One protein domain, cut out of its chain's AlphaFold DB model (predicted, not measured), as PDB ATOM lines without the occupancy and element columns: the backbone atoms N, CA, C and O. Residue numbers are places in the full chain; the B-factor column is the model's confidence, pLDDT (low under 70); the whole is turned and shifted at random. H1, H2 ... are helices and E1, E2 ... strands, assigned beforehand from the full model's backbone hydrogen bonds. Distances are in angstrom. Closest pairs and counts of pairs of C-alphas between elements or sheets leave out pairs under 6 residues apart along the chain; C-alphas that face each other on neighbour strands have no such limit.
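AT A GLANCE: This is residues 245 to 351 of the 437 residues of an uncharacterized protein of Paramuricea clavata (UniProt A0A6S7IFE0). Look for two strand sheets partly face to face, a loose, uneven sandwich: a long, twisted sheet built round the hairpin E7 and E8, and a small sheet E2, E6, E5 over part of it, nearest at E3 and E5. The short helix H1 lies across one end of E8, and the long link of residues 284 to 298 runs from E4 in the large sheet to E5 in the small one. The printed part has 107 residues, with eight named strands and one named helix in the order E1 E2 E3 E4 E5 E6 H1 E7 E8; under half of the residues, 52, are in named elements, and the class is mostly strand. The large sheet is branched and mixed, the small one antiparallel. The whole is compact, with a radius of gyration of the C-alphas of 14.1 A and spans of 42 by 32 by 21 A.

IN THESE COORDINATES: Find C-alpha 245 at (164.321, 134.403, 112.193), where E1 begins; it runs to residue 247. E2 follows at residues 257 to 261, 11.7 A long, then E3 at 271 to 274, E4 at 280 to 283 and E5 at 299 to 302. E6 takes residues 309 to 313, 12.4 A, and H1 residues 315 to 321, 9.9 A. E7 starts at C-alpha 324, (172.456, 125.862, 110.714), and runs 28.3 A to residue 333. E8, residues 338 to 347, runs 28.9 A to C-alpha 347 at (167.665, 126.709, 113.262).

HOW THE PARTS SIT: Start at the antiparallel hairpin E7 and E8, where N 330 and O 341 are 2.7 A apart. On one side of E7 lie E4, with N 282 and O 325 at 2.8 A, and E3, with N 331 and O 273 at 2.8 A; both are antiparallel to E7, and E8 is on the other side. E1 is parallel to E8, with N 247 and O 346 at 2.8 A. In the small sheet, look at inner strand E6: N 261 of E2 and O 309 are 2.8 A apart, and in the hairpin E5 and E6, N 310 and O 301 are 2.8 A apart. Between the sheets, the closest C-alphas of E3 and E5 are those of Phe 273 and Ile 300, 6.4 A. E2 and E8 are only just apart, at 8.4 A. H1 is on the large sheet at a height of 9.6 A, only just over E8, across the strands at 85 degrees on the local plane. In H1 every O i to N i+4 pair is within hydrogen-bond range.

THE WHOLE: The C-alphas farthest apart are those of Lys 250 and Thr 336, 43.8 A. The printed part has no cut, and E4 to E5 is the long link. Read the B-factor column for the mean pLDDT of the printed part, 73.7; it is under 70 at residues 250 to 270, 293 to 296, 302 to 308 and 334 to 339.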
ATOM      1  N   ARG A 245     165.253 135.067 111.284       84.06
ATOM      2  CA  ARG A 245     164.321 134.403 112.193       84.06
ATOM      3  C   ARG A 245     165.016 133.256 112.895       84.06
ATOM      4  O   ARG A 245     165.454 132.319 112.233       84.06
ATOM      5  N   ASP A 246     165.076 133.323 114.215       84.50
ATOM      6  CA  ASP A 246     165.525 132.210 115.043       84.50
ATOM      7  C   ASP A 246     164.351 131.240 115.258       84.50
ATOM      8  O   ASP A 246     163.242 131.655 115.606       84.50
ATOM      9  N   LEU A 247     164.579 129.952 115.007       84.12
ATOM     10  CA  LEU A 247     163.606 128.876 115.170       84.12
ATOM     11  C   LEU A 247     164.106 127.904 116.231       84.12
ATOM     12  O   LEU A 247     165.135 127.266 116.030       84.12
ATOM     13  N   ASP A 248     163.351 127.771 117.318       80.62
ATOM     14  CA  ASP A 248     163.615 126.823 118.400       80.62
ATOM     15  C   ASP A 248     162.507 125.766 118.454       80.62
ATOM     16  O   ASP A 248     161.332 126.091 118.642       80.62
ATOM     17  N   CYS A 249     162.883 124.501 118.285       72.50
ATOM     18  CA  CYS A 249     161.991 123.348 118.340       72.50
ATOM     19  C   CYS A 249     162.234 122.461 119.571       72.50
ATOM     20  O   CYS A 249     161.871 121.285 119.562       72.50
ATOM     21  N   LYS A 250     162.790 122.995 120.670       67.50
ATOM     22  CA  LYS A 250     162.877 122.267 121.954       67.50
ATOM     23  C   LYS A 250     161.511 121.720 122.423       67.50
ATOM     24  O   LYS A 250     161.471 120.782 123.212       67.50
ATOM     25  N   ASN A 251     160.391 122.245 121.906       61.00
ATOM     26  CA  ASN A 251     159.047 121.705 122.121       61.00
ATOM     27  C   ASN A 251     158.328 121.393 120.789       61.00
ATOM     28  O   ASN A 251     157.879 122.303 120.093       61.00
ATOM     29  N   VAL A 252     158.203 120.098 120.467       56.44
ATOM     30  CA  VAL A 252     157.704 119.530 119.193       56.44
ATOM     31  C   VAL A 252     156.352 120.104 118.748       56.44
ATOM     32  O   VAL A 252     156.150 120.350 117.557       56.44
ATOM     33  N   GLU A 253     155.441 120.377 119.685       54.19
ATOM     34  CA  GLU A 253     154.102 120.907 119.387       54.19
ATOM     35  C   GLU A 253     154.129 122.364 118.895       54.19
ATOM     36  O   GLU A 253     153.248 122.784 118.147       54.19
ATOM     37  N   LYS A 254     155.177 123.125 119.237       53.50
ATOM     38  CA  LYS A 254     155.393 124.500 118.758       53.50
ATOM     39  C   LYS A 254     156.162 124.562 117.433       53.50
ATOM     40  O   LYS A 254     156.312 125.643 116.875       53.50
ATOM     41  N   CYS A 255     156.637 123.429 116.913       57.44
ATOM     42  CA  CYS A 255     157.532 123.395 115.753       57.44
ATOM     43  C   CYS A 255     156.839 123.453 114.399       57.44
ATOM     44  O   CYS A 255     157.491 123.760 113.400       57.44
ATOM     45  N   LEU A 256     155.537 123.168 114.337       55.12
ATOM     46  CA  LEU A 256     154.737 123.337 113.124       55.12
ATOM     47  C   LEU A 256     154.484 124.830 112.891       55.12
ATOM     48  O   LEU A 256     153.381 125.339 113.068       55.12
ATOM     49  N   THR A 257     155.540 125.546 112.515       61.53
ATOM     50  CA  THR A 257     155.498 126.996 112.376       61.53
ATOM     51  C   THR A 257     155.307 127.342 110.908       61.53
ATOM     52  O   THR A 257     156.250 127.332 110.113       61.53
ATOM     53  N   THR A 258     154.077 127.682 110.527       60.94
ATOM     54  CA  THR A 258     153.878 128.530 109.350       60.94
ATOM     55  C   THR A 258     154.301 129.934 109.757       60.94
ATOM     56  O   THR A 258     153.581 130.622 110.476       60.94
ATOM     57  N   THR A 259     155.494 130.351 109.346       63.41
ATOM     58  CA  THR A 259     155.980 131.700 109.633       63.41
ATOM     59  C   THR A 259     155.609 132.600 108.469       63.41
ATOM     60  O   THR A 259     156.002 132.361 107.326       63.41
ATOM     61  N   LYS A 260     154.844 133.654 108.748       60.94
ATOM     62  CA  LYS A 260     154.618 134.714 107.770       60.94
ATOM     63  C   LYS A 260     155.897 135.522 107.605       60.94
ATOM     64  O   LYS A 260     156.408 136.057 108.585       60.94
ATOM     65  N   ILE A 261     156.363 135.660 106.375       58.91
ATOM     66  CA  ILE A 261     157.396 136.621 106.015       58.91
ATOM     67  C   ILE A 261     156.733 137.695 105.160       58.91
ATOM     68  O   ILE A 261     156.291 137.427 104.044       58.91
ATOM     69  N   LEU A 262     156.644 138.924 105.668       51.94
ATOM     70  CA  LEU A 262     156.308 140.056 104.806       51.94
ATOM     71  C   LEU A 262     157.562 140.446 104.024       51.94
ATOM     72  O   LEU A 262     158.355 141.275 104.451       51.94
ATOM     73  N   ALA A 263     157.751 139.804 102.878       52.72
ATOM     74  CA  ALA A 263     158.573 140.355 101.817       52.72
ATOM     75  C   ALA A 263     157.669 141.281 100.986       52.72
ATOM     76  O   ALA A 263     156.567 140.844 100.652       52.72
ATOM     77  N   PRO A 264     158.077 142.522 100.656       47.84
ATOM     78  CA  PRO A 264     157.308 143.437  99.814       47.84
ATOM     79  C   PRO A 264     157.280 142.925  98.365       47.84
ATOM     80  O   PRO A 264     157.897 143.488  97.469       47.84
ATOM     81  N   ILE A 265     156.602 141.802  98.156       56.16
ATOM     82  CA  ILE A 265     156.394 141.165  96.867       56.16
ATOM     83  C   ILE A 265     155.266 141.940  96.207       56.16
ATOM     84  O   ILE A 265     154.171 142.033  96.769       56.16
ATOM     85  N   TYR A 266     155.541 142.535  95.051       52.69
ATOM     86  CA  TYR A 266     154.529 143.285  94.315       52.69
ATOM     87  C   TYR A 266     153.328 142.385  94.007       52.69
ATOM     88  O   TYR A 266     153.491 141.217  93.654       52.69
ATOM     89  N   GLU A 267     152.120 142.933  94.147       50.44
ATOM     90  CA  GLU A 267     150.846 142.206  93.981       50.44
ATOM     91  C   GLU A 267     150.703 141.546  92.600       50.44
ATOM     92  O   GLU A 267     149.982 140.564  92.447       50.44
ATOM     93  N   GLU A 268     151.444 142.035  91.605       50.19
ATOM     94  CA  GLU A 268     151.490 141.497  90.244       50.19
ATOM     95  C   GLU A 268     152.183 140.119  90.158       50.19
ATOM     96  O   GLU A 268     151.989 139.368  89.194       50.19
ATOM     97  N   ASN A 269     152.972 139.743  91.171       52.66
ATOM     98  CA  ASN A 269     153.708 138.483  91.215       52.66
ATOM     99  C   ASN A 269     152.826 137.348  91.754       52.66
ATOM    100  O   ASN A 269     152.879 136.972  92.923       52.66
ATOM    101  N   ALA A 270     152.035 136.751  90.863       57.59
ATOM    102  CA  ALA A 270     151.091 135.684  91.200       57.59
ATOM    103  C   ALA A 270     151.740 134.367  91.687       57.59
ATOM    104  O   ALA A 270     151.031 133.486  92.180       57.59
ATOM    105  N   LYS A 271     153.059 134.174  91.508       73.25
ATOM    106  CA  LYS A 271     153.758 132.927  91.866       73.25
ATOM    107  C   LYS A 271     155.155 133.192  92.423       73.25
ATOM    108  O   LYS A 271     155.993 133.781  91.743       73.25
ATOM    109  N   CYS A 272     155.420 132.662  93.614       77.06
ATOM    110  CA  CYS A 272     156.745 132.627  94.228       77.06
ATOM    111  C   CYS A 272     157.179 131.180  94.469       77.06
ATOM    112  O   CYS A 272     156.360 130.341  94.844       77.06
ATOM    113  N   PHE A 273     158.464 130.884  94.289       81.19
ATOM    114  CA  PHE A 273     159.056 129.582  94.608       81.19
ATOM    115  C   PHE A 273     160.449 129.727  95.230       81.19
ATOM    116  O   PHE A 273     161.145 130.719  95.014       81.19
ATOM    117  N   ILE A 274     160.877 128.725  96.001       83.62
ATOM    118  CA  ILE A 274     162.241 128.682  96.544       83.62
ATOM    119  C   ILE A 274     163.212 128.298  95.423       83.62
ATOM    120  O   ILE A 274     163.062 127.256  94.783       83.62
ATOM    121  N   ASN A 275     164.247 129.108  95.213       86.56
ATOM    122  CA  ASN A 275     165.353 128.790  94.321       86.56
ATOM    123  C   ASN A 275     166.476 128.072  95.087       86.56
ATOM    124  O   ASN A 275     167.491 128.656  95.454       86.56
ATOM    125  N   TRP A 276     166.312 126.765  95.300       85.56
ATOM    126  CA  TRP A 276     167.280 125.947  96.041       85.56
ATOM    127  C   TRP A 276     168.704 125.966  95.473       85.56
ATOM    128  O   TRP A 276     169.650 125.797  96.231       85.56
ATOM    129  N   LYS A 277     168.872 126.188  94.160       83.50
ATOM    130  CA  LYS A 277     170.197 126.211  93.515       83.50
ATOM    131  C   LYS A 277     171.060 127.377  93.993       83.50
ATOM    132  O   LYS A 277     172.281 127.266  93.983       83.50
ATOM    133  N   THR A 278     170.429 128.492  94.349       85.25
ATOM    134  CA  THR A 278     171.107 129.709  94.810       85.25
ATOM    135  C   THR A 278     170.962 129.917  96.317       85.25
ATOM    136  O   THR A 278     171.661 130.754  96.892       85.25
ATOM    137  N   SER A 279     170.095 129.142  96.978       87.50
ATOM    138  CA  SER A 279     170.056 129.040  98.435       87.50
ATOM    139  C   SER A 279     171.371 128.486  98.985       87.50
ATOM    140  O   SER A 279     172.031 127.634  98.387       87.50
ATOM    141  N   SER A 280     171.745 128.964 100.165       88.88
ATOM    142  CA  SER A 280     172.977 128.560 100.846       88.88
ATOM    143  C   SER A 280     172.741 128.407 102.341       88.88
ATOM    144  O   SER A 280     171.748 128.898 102.869       88.88
ATOM    145  N   TYR A 281     173.631 127.708 103.027       89.25
ATOM    146  CA  TYR A 281     173.589 127.543 104.471       89.25
ATOM    147  C   TYR A 281     174.978 127.693 105.080       89.25
ATOM    148  O   TYR A 281     176.004 127.476 104.431       89.25
ATOM    149  N   LEU A 282     174.987 128.067 106.349       87.62
ATOM    150  CA  LEU A 282     176.162 128.193 107.184       87.62
ATOM    151  C   LEU A 282     176.039 127.203 108.342       87.62
ATOM    152  O   LEU A 282     175.018 127.157 109.029       87.62
ATOM    153  N   VAL A 283     177.091 126.424 108.562       85.94
ATOM    154  CA  VAL A 283     177.164 125.408 109.612       85.94
ATOM    155  C   VAL A 283     178.567 125.408 110.200       85.94
ATOM    156  O   VAL A 283     179.541 125.524 109.453       85.94
ATOM    157  N   ASP A 284     178.658 125.317 111.525       81.56
ATOM    158  CA  ASP A 284     179.928 125.350 112.255       81.56
ATOM    159  C   ASP A 284     180.841 126.522 111.835       81.56
ATOM    160  O   ASP A 284     180.381 127.639 111.571       81.56
ATOM    161  N   ASN A 285     182.144 126.251 111.739       72.31
ATOM    162  CA  ASN A 285     183.183 127.148 111.248       72.31
ATOM    163  C   ASN A 285     183.389 127.077 109.723       72.31
ATOM    164  O   ASN A 285     184.421 127.521 109.215       72.31
ATOM    165  N   LYS A 286     182.442 126.506 108.972       78.12
ATOM    166  CA  LYS A 286     182.583 126.370 107.520       78.12
ATOM    167  C   LYS A 286     182.092 127.628 106.809       78.12
ATOM    168  O   LYS A 286     181.164 128.278 107.291       78.12
ATOM    169  N   PRO A 287     182.672 127.975 105.647       81.38
ATOM    170  CA  PRO A 287     182.108 129.021 104.802       81.38
ATOM    171  C   PRO A 287     180.707 128.624 104.315       81.38
ATOM    172  O   PRO A 287     180.318 127.453 104.391       81.38
ATOM    173  N   TRP A 288     179.966 129.600 103.781       84.81
ATOM    174  CA  TRP A 288     178.668 129.367 103.147       84.81
ATOM    175  C   TRP A 288     178.752 128.236 102.121       84.81
ATOM    176  O   TRP A 288     179.580 128.253 101.209       84.81
ATOM    177  N   GLN A 289     177.871 127.255 102.274       85.38
ATOM    178  CA  GLN A 289     177.732 126.111 101.383       85.38
ATOM    179  C   GLN A 289     176.421 126.234 100.620       85.38
ATOM    180  O   GLN A 289     175.417 126.682 101.167       85.38
ATOM    181  N   TYR A 290     176.405 125.836  99.352       87.06
ATOM    182  CA  TYR A 290     175.152 125.731  98.608       87.06
ATOM    183  C   TYR A 290     174.268 124.669  99.233       87.06
ATOM    184  O   TYR A 290     174.765 123.603  99.591       87.06
ATOM    185  N   VAL A 291     172.966 124.940  99.320       84.31
ATOM    186  CA  VAL A 291     172.003 123.934  99.763       84.31
ATOM    187  C   VAL A 291     172.032 122.789  98.745       84.31
ATOM    188  O   VAL A 291     171.656 123.002  97.588       84.31
ATOM    189  N   PRO A 292     172.506 121.583  99.117       74.94
ATOM    190  CA  PRO A 292     172.437 120.443  98.218       74.94
ATOM    191  C   PRO A 292     170.966 120.211  97.916       74.94
ATOM    192  O   PRO A 292     170.181 120.216  98.856       74.94
ATOM    193  N   LYS A 293     170.600 120.062  96.634       62.69
ATOM    194  CA  LYS A 293     169.221 119.804  96.181       62.69
ATOM    195  C   LYS A 293     168.589 118.725  97.078       62.69
ATOM    196  O   LYS A 293     168.986 117.568  96.946       62.69
ATOM    197  N   PRO A 294     167.674 119.083  97.984       53.62
ATOM    198  CA  PRO A 294     167.234 118.144  99.003       53.62
ATOM    199  C   PRO A 294     165.742 117.848  98.856       53.62
ATOM    200  O   PRO A 294     164.979 118.674  98.348       53.62
ATOM    201  N   ASP A 295     165.327 116.704  99.385       53.41
ATOM    202  CA  ASP A 295     163.967 116.472  99.877       53.41
ATOM    203  C   ASP A 295     163.677 117.453 101.037       53.41
ATOM    204  O   ASP A 295     163.598 117.081 102.206       53.41
ATOM    205  N   ASN A 296     163.636 118.757 100.742       62.91
ATOM    206  CA  ASN A 296     163.221 119.784 101.685       62.91
ATOM    207  C   ASN A 296     161.764 120.113 101.415       62.91
ATOM    208  O   ASN A 296     161.436 120.829 100.470       62.91
ATOM    209  N   ASP A 297     160.915 119.682 102.333       73.25
ATOM    210  CA  ASP A 297     159.486 119.976 102.341       73.25
ATOM    211  C   ASP A 297     159.171 121.433 102.762       73.25
ATOM    212  O   ASP A 297     158.016 121.769 103.045       73.25
ATOM    213  N   ILE A 298     160.177 122.323 102.842       81.44
ATOM    214  CA  ILE A 298     159.935 123.753 103.072       81.44
ATOM    215  C   ILE A 298     159.160 124.288 101.875       81.44
ATOM    216  O   ILE A 298     159.655 124.327 100.749       81.44
ATOM    217  N   THR A 299     157.937 124.728 102.140       79.12
ATOM    218  CA  THR A 299     157.033 125.254 101.121       79.12
ATOM    219  C   THR A 299     156.822 126.736 101.338       79.12
ATOM    220  O   THR A 299     156.850 127.229 102.470       79.12
ATOM    221  N   ILE A 300     156.614 127.450 100.236       77.69
ATOM    222  CA  ILE A 300     156.185 128.838 100.283       77.69
ATOM    223  C   ILE A 300     154.851 128.997  99.579       77.69
ATOM    224  O   ILE A 300     154.616 128.388  98.535       77.69
ATOM    225  N   SER A 301     153.991 129.822 100.152       72.31
ATOM    226  CA  SER A 301     152.739 130.236  99.536       72.31
ATOM    227  C   SER A 301     152.601 131.756  99.607       72.31
ATOM    228  O   SER A 301     153.103 132.376 100.548       72.31
ATOM    229  N   PRO A 302     151.957 132.388  98.615       66.75
ATOM    230  CA  PRO A 302     151.610 133.800  98.713       66.75
ATOM    231  C   PRO A 302     150.658 134.020  99.894       66.75
ATOM    232  O   PRO A 302     149.837 133.157 100.216       66.75
ATOM    233  N   ALA A 303     150.773 135.165 100.561       64.25
ATOM    234  CA  ALA A 303     149.866 135.501 101.643       64.25
ATOM    235  C   ALA A 303     148.530 136.037 101.105       64.25
ATOM    236  O   ALA A 303     148.515 137.032 100.393       64.25
ATOM    237  N   GLU A 304     147.415 135.406 101.495       55.97
ATOM    238  CA  GLU A 304     146.067 135.630 100.928       55.97
ATOM    239  C   GLU A 304     145.601 137.098 100.887       55.97
ATOM    240  O   GLU A 304     144.820 137.447 100.014       55.97
ATOM    241  N   ASN A 305     146.096 137.963 101.782       54.00
ATOM    242  CA  ASN A 305     145.648 139.359 101.918       54.00
ATOM    243  C   ASN A 305     146.800 140.359 102.143       54.00
ATOM    244  O   ASN A 305     146.610 141.407 102.760       54.00
ATOM    245  N   SER A 306     148.036 140.031 101.755       52.25
ATOM    246  CA  SER A 306     149.176 140.930 101.992       52.25
ATOM    247  C   SER A 306     150.344 140.658 101.056       52.25
ATOM    248  O   SER A 306     150.632 139.498 100.782       52.25
ATOM    249  N   ARG A 307     151.089 141.711 100.702       59.75
ATOM    250  CA  ARG A 307     152.400 141.635 100.037       59.75
ATOM    251  C   ARG A 307     153.399 140.887 100.932       59.75
ATOM    252  O   ARG A 307     153.995 141.472 101.834       59.75
ATOM    253  N   GLY A 308     153.471 139.568 100.768       63.66
ATOM    254  CA  GLY A 308     154.251 138.669 101.613       63.66
ATOM    255  C   GLY A 308     154.125 137.202 101.203       63.66
ATOM    256  O   GLY A 308     153.244 136.820 100.434       63.66
ATOM    257  N   ILE A 309     155.009 136.376 101.750       72.00
ATOM    258  CA  ILE A 309     155.046 134.923 101.571       72.00
ATOM    259  C   ILE A 309     154.908 134.244 102.929       72.00
ATOM    260  O   ILE A 309     155.576 134.594 103.900       72.00
ATOM    261  N   TYR A 310     154.050 133.241 103.015       76.12
ATOM    262  CA  TYR A 310     154.102 132.290 104.112       76.12
ATOM    263  C   TYR A 310     155.183 131.269 103.803       76.12
ATOM    264  O   TYR A 310     155.159 130.648 102.745       76.12
ATOM    265  N   ILE A 311     156.124 131.090 104.727       79.25
ATOM    266  CA  ILE A 311     157.059 129.971 104.688       79.25
ATOM    267  C   ILE A 311     156.583 128.950 105.706       79.25
ATOM    268  O   ILE A 311     156.561 129.203 106.914       79.25
ATOM    269  N   LYS A 312     156.190 127.784 105.206       82.62
ATOM    270  CA  LYS A 312     155.840 126.641 106.032       82.62
ATOM    271  C   LYS A 312     157.057 125.740 106.133       82.62
ATOM    272  O   LYS A 312     157.516 125.181 105.137       82.62
ATOM    273  N   ILE A 313     157.567 125.610 107.353       81.19
ATOM    274  CA  ILE A 313     158.713 124.760 107.663       81.19
ATOM    275  C   ILE A 313     158.171 123.526 108.378       81.19
ATOM    276  O   ILE A 313     157.713 123.630 109.517       81.19
ATOM    277  N   PRO A 314     158.162 122.359 107.724       78.88
ATOM    278  CA  PRO A 314     157.767 121.129 108.382       78.88
ATOM    279  C   PRO A 314     158.843 120.687 109.367       78.88
ATOM    280  O   PRO A 314     160.026 121.012 109.237       78.88
ATOM    281  N   ILE A 315     158.433 119.880 110.339       78.38
ATOM    282  CA  ILE A 315     159.330 119.390 111.385       78.38
ATOM    283  C   ILE A 315     160.499 118.559 110.835       78.38
ATOM    284  O   ILE A 315     161.593 118.591 111.393       78.38
ATOM    285  N   THR A 316     160.297 117.860 109.714       78.12
ATOM    286  CA  THR A 316     161.350 117.127 108.993       78.12
ATOM    287  C   THR A 316     162.465 118.070 108.550       78.12
ATOM    288  O   THR A 316     163.635 117.819 108.820       78.12
ATOM    289  N   SER A 317     162.098 119.213 107.966       81.44
ATOM    290  CA  SER A 317     163.053 120.258 107.597       81.44
ATOM    291  C   SER A 317     163.731 120.852 108.829       81.44
ATOM    292  O   SER A 317     164.942 121.022 108.811       81.44
ATOM    293  N   TYR A 318     163.000 121.106 109.921       80.81
ATOM    294  CA  TYR A 318     163.636 121.587 111.153       80.81
ATOM    295  C   TYR A 318     164.769 120.655 111.606       80.81
ATOM    296  O   TYR A 318     165.888 121.114 111.824       80.81
ATOM    297  N   ARG A 319     164.506 119.346 111.696       78.44
ATOM    298  CA  ARG A 319     165.509 118.350 112.113       78.44
ATOM    299  C   ARG A 319     166.717 118.330 111.181       78.44
ATOM    300  O   ARG A 319     167.845 118.329 111.654       78.44
ATOM    301  N   ASN A 320     166.485 118.387 109.871       80.94
ATOM    302  CA  ASN A 320     167.558 118.354 108.874       80.94
ATOM    303  C   ASN A 320     168.462 119.594 108.914       80.94
ATOM    304  O   ASN A 320     169.628 119.516 108.531       80.94
ATOM    305  N   TRP A 321     167.918 120.734 109.342       85.44
ATOM    306  CA  TRP A 321     168.610 122.021 109.336       85.44
ATOM    307  C   TRP A 321     169.018 122.502 110.736       85.44
ATOM    308  O   TRP A 321     169.638 123.558 110.835       85.44
ATOM    309  N   THR A 322     168.717 121.752 111.799       87.06
ATOM    310  CA  THR A 322     169.064 122.077 113.199       87.06
ATOM    311  C   THR A 322     170.548 122.413 113.327       87.06
ATOM    312  O   THR A 322     171.383 121.674 112.830       87.06
ATOM    313  N   GLY A 323     170.893 123.542 113.948       87.00
ATOM    314  CA  GLY A 323     172.281 123.998 114.072       87.00
ATOM    315  C   GLY A 323     172.872 124.678 112.840       87.00
ATOM    316  O   GLY A 323     174.085 124.889 112.747       87.00
ATOM    317  N   THR A 324     172.029 125.096 111.894       89.00
ATOM    318  CA  THR A 324     172.456 125.862 110.714       89.00
ATOM    319  C   THR A 324     171.809 127.243 110.639       89.00
ATOM    320  O   THR A 324     170.750 127.502 111.215       89.00
ATOM    321  N   VAL A 325     172.442 128.144 109.887       90.00
ATOM    322  CA  VAL A 325     171.794 129.352 109.357       90.00
ATOM    323  C   VAL A 325     171.533 129.131 107.875       90.00
ATOM    324  O   VAL A 325     172.465 128.968 107.095       90.00
ATOM    325  N   LEU A 326     170.270 129.147 107.479       89.25
ATOM    326  CA  LEU A 326     169.810 128.966 106.114       89.25
ATOM    327  C   LEU A 326     169.501 130.322 105.473       89.25
ATOM    328  O   LEU A 326     168.696 131.104 105.978       89.25
ATOM    329  N   LYS A 327     170.121 130.574 104.324       89.00
ATOM    330  CA  LYS A 327     169.843 131.688 103.421       89.00
ATOM    331  C   LYS A 327     168.997 131.176 102.263       89.00
ATOM    332  O   LYS A 327     169.522 130.631 101.288       89.00
ATOM    333  N   LEU A 328     167.681 131.329 102.388       87.12
ATOM    334  CA  LEU A 328     166.719 130.903 101.377       87.12
ATOM    335  C   LEU A 328     166.573 131.979 100.307       87.12
ATOM    336  O   LEU A 328     166.203 133.109 100.617       87.12
ATOM    337  N   GLN A 329     166.815 131.607  99.055       87.00
ATOM    338  CA  GLN A 329     166.498 132.443  97.904       87.00
ATOM    339  C   GLN A 329     165.071 132.148  97.450       87.00
ATOM    340  O   GLN A 329     164.707 130.995  97.217       87.00
ATOM    341  N   VAL A 330     164.259 133.186  97.316       81.81
ATOM    342  CA  VAL A 330     162.880 133.125  96.848       81.81
ATOM    343  C   VAL A 330     162.790 133.906  95.553       81.81
ATOM    344  O   VAL A 330     163.153 135.072  95.492       81.81
ATOM    345  N   LYS A 331     162.297 133.257  94.507       81.56
ATOM    346  CA  LYS A 331     162.048 133.889  93.223       81.56
ATOM    347  C   LYS A 331     160.555 134.099  93.063       81.56
ATOM    348  O   LYS A 331     159.793 133.135  93.143       81.56
ATOM    349  N   CYS A 332     160.148 135.339  92.846       76.12
ATOM    350  CA  CYS A 332     158.773 135.710  92.553       76.12
ATOM    351  C   CYS A 332     158.690 136.185  91.104       76.12
ATOM    352  O   CYS A 332     159.563 136.903  90.626       76.12
ATOM    353  N   SER A 333     157.675 135.737  90.375       74.56
ATOM    354  CA  SER A 333     157.518 136.077  88.962       74.56
ATOM    355  C   SER A 333     156.068 136.366  88.611       74.56
ATOM    356  O   SER A 333     155.165 135.626  89.020       74.56
ATOM    357  N   SER A 334     155.875 137.390  87.790       67.06
ATOM    358  CA  SER A 334     154.652 137.673  87.046       67.06
ATOM    359  C   SER A 334     154.822 137.255  85.573       67.06
ATOM    360  O   SER A 334     155.796 136.601  85.199       67.06
ATOM    361  N   LYS A 335     153.866 137.617  84.705       62.78
ATOM    362  CA  LYS A 335     153.990 137.398  83.250       62.78
ATOM    363  C   LYS A 335     155.086 138.257  82.607       62.78
ATOM    364  O   LYS A 335     155.553 137.915  81.527       62.78
ATOM    365  N   THR A 336     155.452 139.372  83.232       58.88
ATOM    366  CA  THR A 336     156.275 140.436  82.633       58.88
ATOM    367  C   THR A 336     157.498 140.792  83.471       58.88
ATOM    368  O   THR A 336     158.434 141.389  82.945       58.88
ATOM    369  N   THR A 337     157.522 140.414  84.748       63.38
ATOM    370  CA  THR A 337     158.579 140.758  85.702       63.38
ATOM    371  C   THR A 337     159.010 139.537  86.509       63.38
ATOM    372  O   THR A 337     158.244 138.600  86.741       63.38
ATOM    373  N   SER A 338     160.274 139.528  86.916       69.00
ATOM    374  CA  SER A 338     160.840 138.518  87.800       69.00
ATOM    375  C   SER A 338     161.695 139.220  88.833       69.00
ATOM    376  O   SER A 338     162.480 140.095  88.487       69.00
ATOM    377  N   GLU A 339     161.581 138.775  90.072       68.56
ATOM    378  CA  GLU A 339     162.293 139.333  91.209       68.56
ATOM    379  C   GLU A 339     162.901 138.204  92.028       68.56
ATOM    380  O   GLU A 339     162.320 137.122  92.172       68.56
ATOM    381  N   GLU A 340     164.100 138.449  92.541       73.94
ATOM    382  CA  GLU A 340     164.788 137.530  93.431       73.94
ATOM    383  C   GLU A 340     164.948 138.171  94.801       73.94
ATOM    384  O   GLU A 340     165.315 139.334  94.957       73.94
ATOM    385  N   HIS A 341     164.642 137.377  95.808       75.69
ATOM    386  CA  HIS A 341     164.520 137.772  97.190       75.69
ATOM    387  C   HIS A 341     165.318 136.801  98.041       75.69
ATOM    388  O   HIS A 341     165.447 135.629  97.698       75.69
ATOM    389  N   CYS A 342     165.792 137.245  99.197       80.25
ATOM    390  CA  CYS A 342     166.434 136.360 100.158       80.25
ATOM    391  C   CYS A 342     165.781 136.477 101.541       80.25
ATOM    392  O   CYS A 342     165.297 137.542 101.911       80.25
ATOM    393  N   VAL A 343     165.786 135.402 102.331       82.56
ATOM    394  CA  VAL A 343     165.438 135.422 103.762       82.56
ATOM    395  C   VAL A 343     166.453 134.604 104.561       82.56
ATOM    396  O   VAL A 343     166.949 133.584 104.075       82.56
ATOM    397  N   LEU A 344     166.769 135.044 105.783       85.94
ATOM    398  CA  LEU A 344     167.636 134.298 106.699       85.94
ATOM    399  C   LEU A 344     166.833 133.621 107.804       85.94
ATOM    400  O   LEU A 344     166.007 134.242 108.471       85.94
ATOM    401  N   ILE A 345     167.135 132.353 108.038       87.44
ATOM    402  CA  ILE A 345     166.506 131.537 109.070       87.44
ATOM    403  C   ILE A 345     167.609 130.815 109.832       87.44
ATOM    404  O   ILE A 345     168.443 130.159 109.220       87.44
ATOM    405  N   LYS A 346     167.634 130.922 111.158       88.81
ATOM    406  CA  LYS A 346     168.550 130.171 112.016       88.81
ATOM    407  C   LYS A 346     167.778 129.092 112.742       88.81
ATOM    408  O   LYS A 346     166.812 129.379 113.439       88.81
ATOM    409  N   PHE A 347     168.224 127.862 112.581       88.62
ATOM    410  CA  PHE A 347     167.665 126.709 113.262       88.62
ATOM    411  C   PHE A 347     168.494 126.460 114.513       88.62
ATOM    412  O   PHE A 347     169.688 126.171 114.402       88.62
ATOM    413  N   LEU A 348     167.880 126.619 115.685       88.56
ATOM    414  CA  LEU A 348     168.609 126.522 116.938       88.56
ATOM    415  C   LEU A 348     168.988 125.074 117.267       88.56
ATOM    416  O   LEU A 348     168.237 124.152 116.945       88.56
ATOM    417  N   GLY A 349     170.128 124.895 117.932       86.19
ATOM    418  CA  GLY A 349     170.681 123.610 118.362       86.19
ATOM    419  C   GLY A 349     172.014 123.277 117.692       86.19
ATOM    420  O   GLY A 349     172.623 124.115 117.026       86.19
ATOM    421  N   SER A 350     172.457 122.033 117.855       80.62
ATOM    422  CA  SER A 350     173.714 121.538 117.295       80.62
ATOM    423  C   SER A 350     173.465 120.773 115.996       80.62
ATOM    424  O   SER A 350     172.542 119.960 115.911       80.62
ATOM    425  N   PHE A 351     174.280 121.032 114.968       76.00
ATOM    426  CA  PHE A 351     174.165 120.324 113.694       76.00
ATOM    427  C   PHE A 351     174.815 118.950 113.798       76.00
ATOM    428  O   PHE A 351     175.991 118.749 113.492       76.00
TER     429      PHE A 351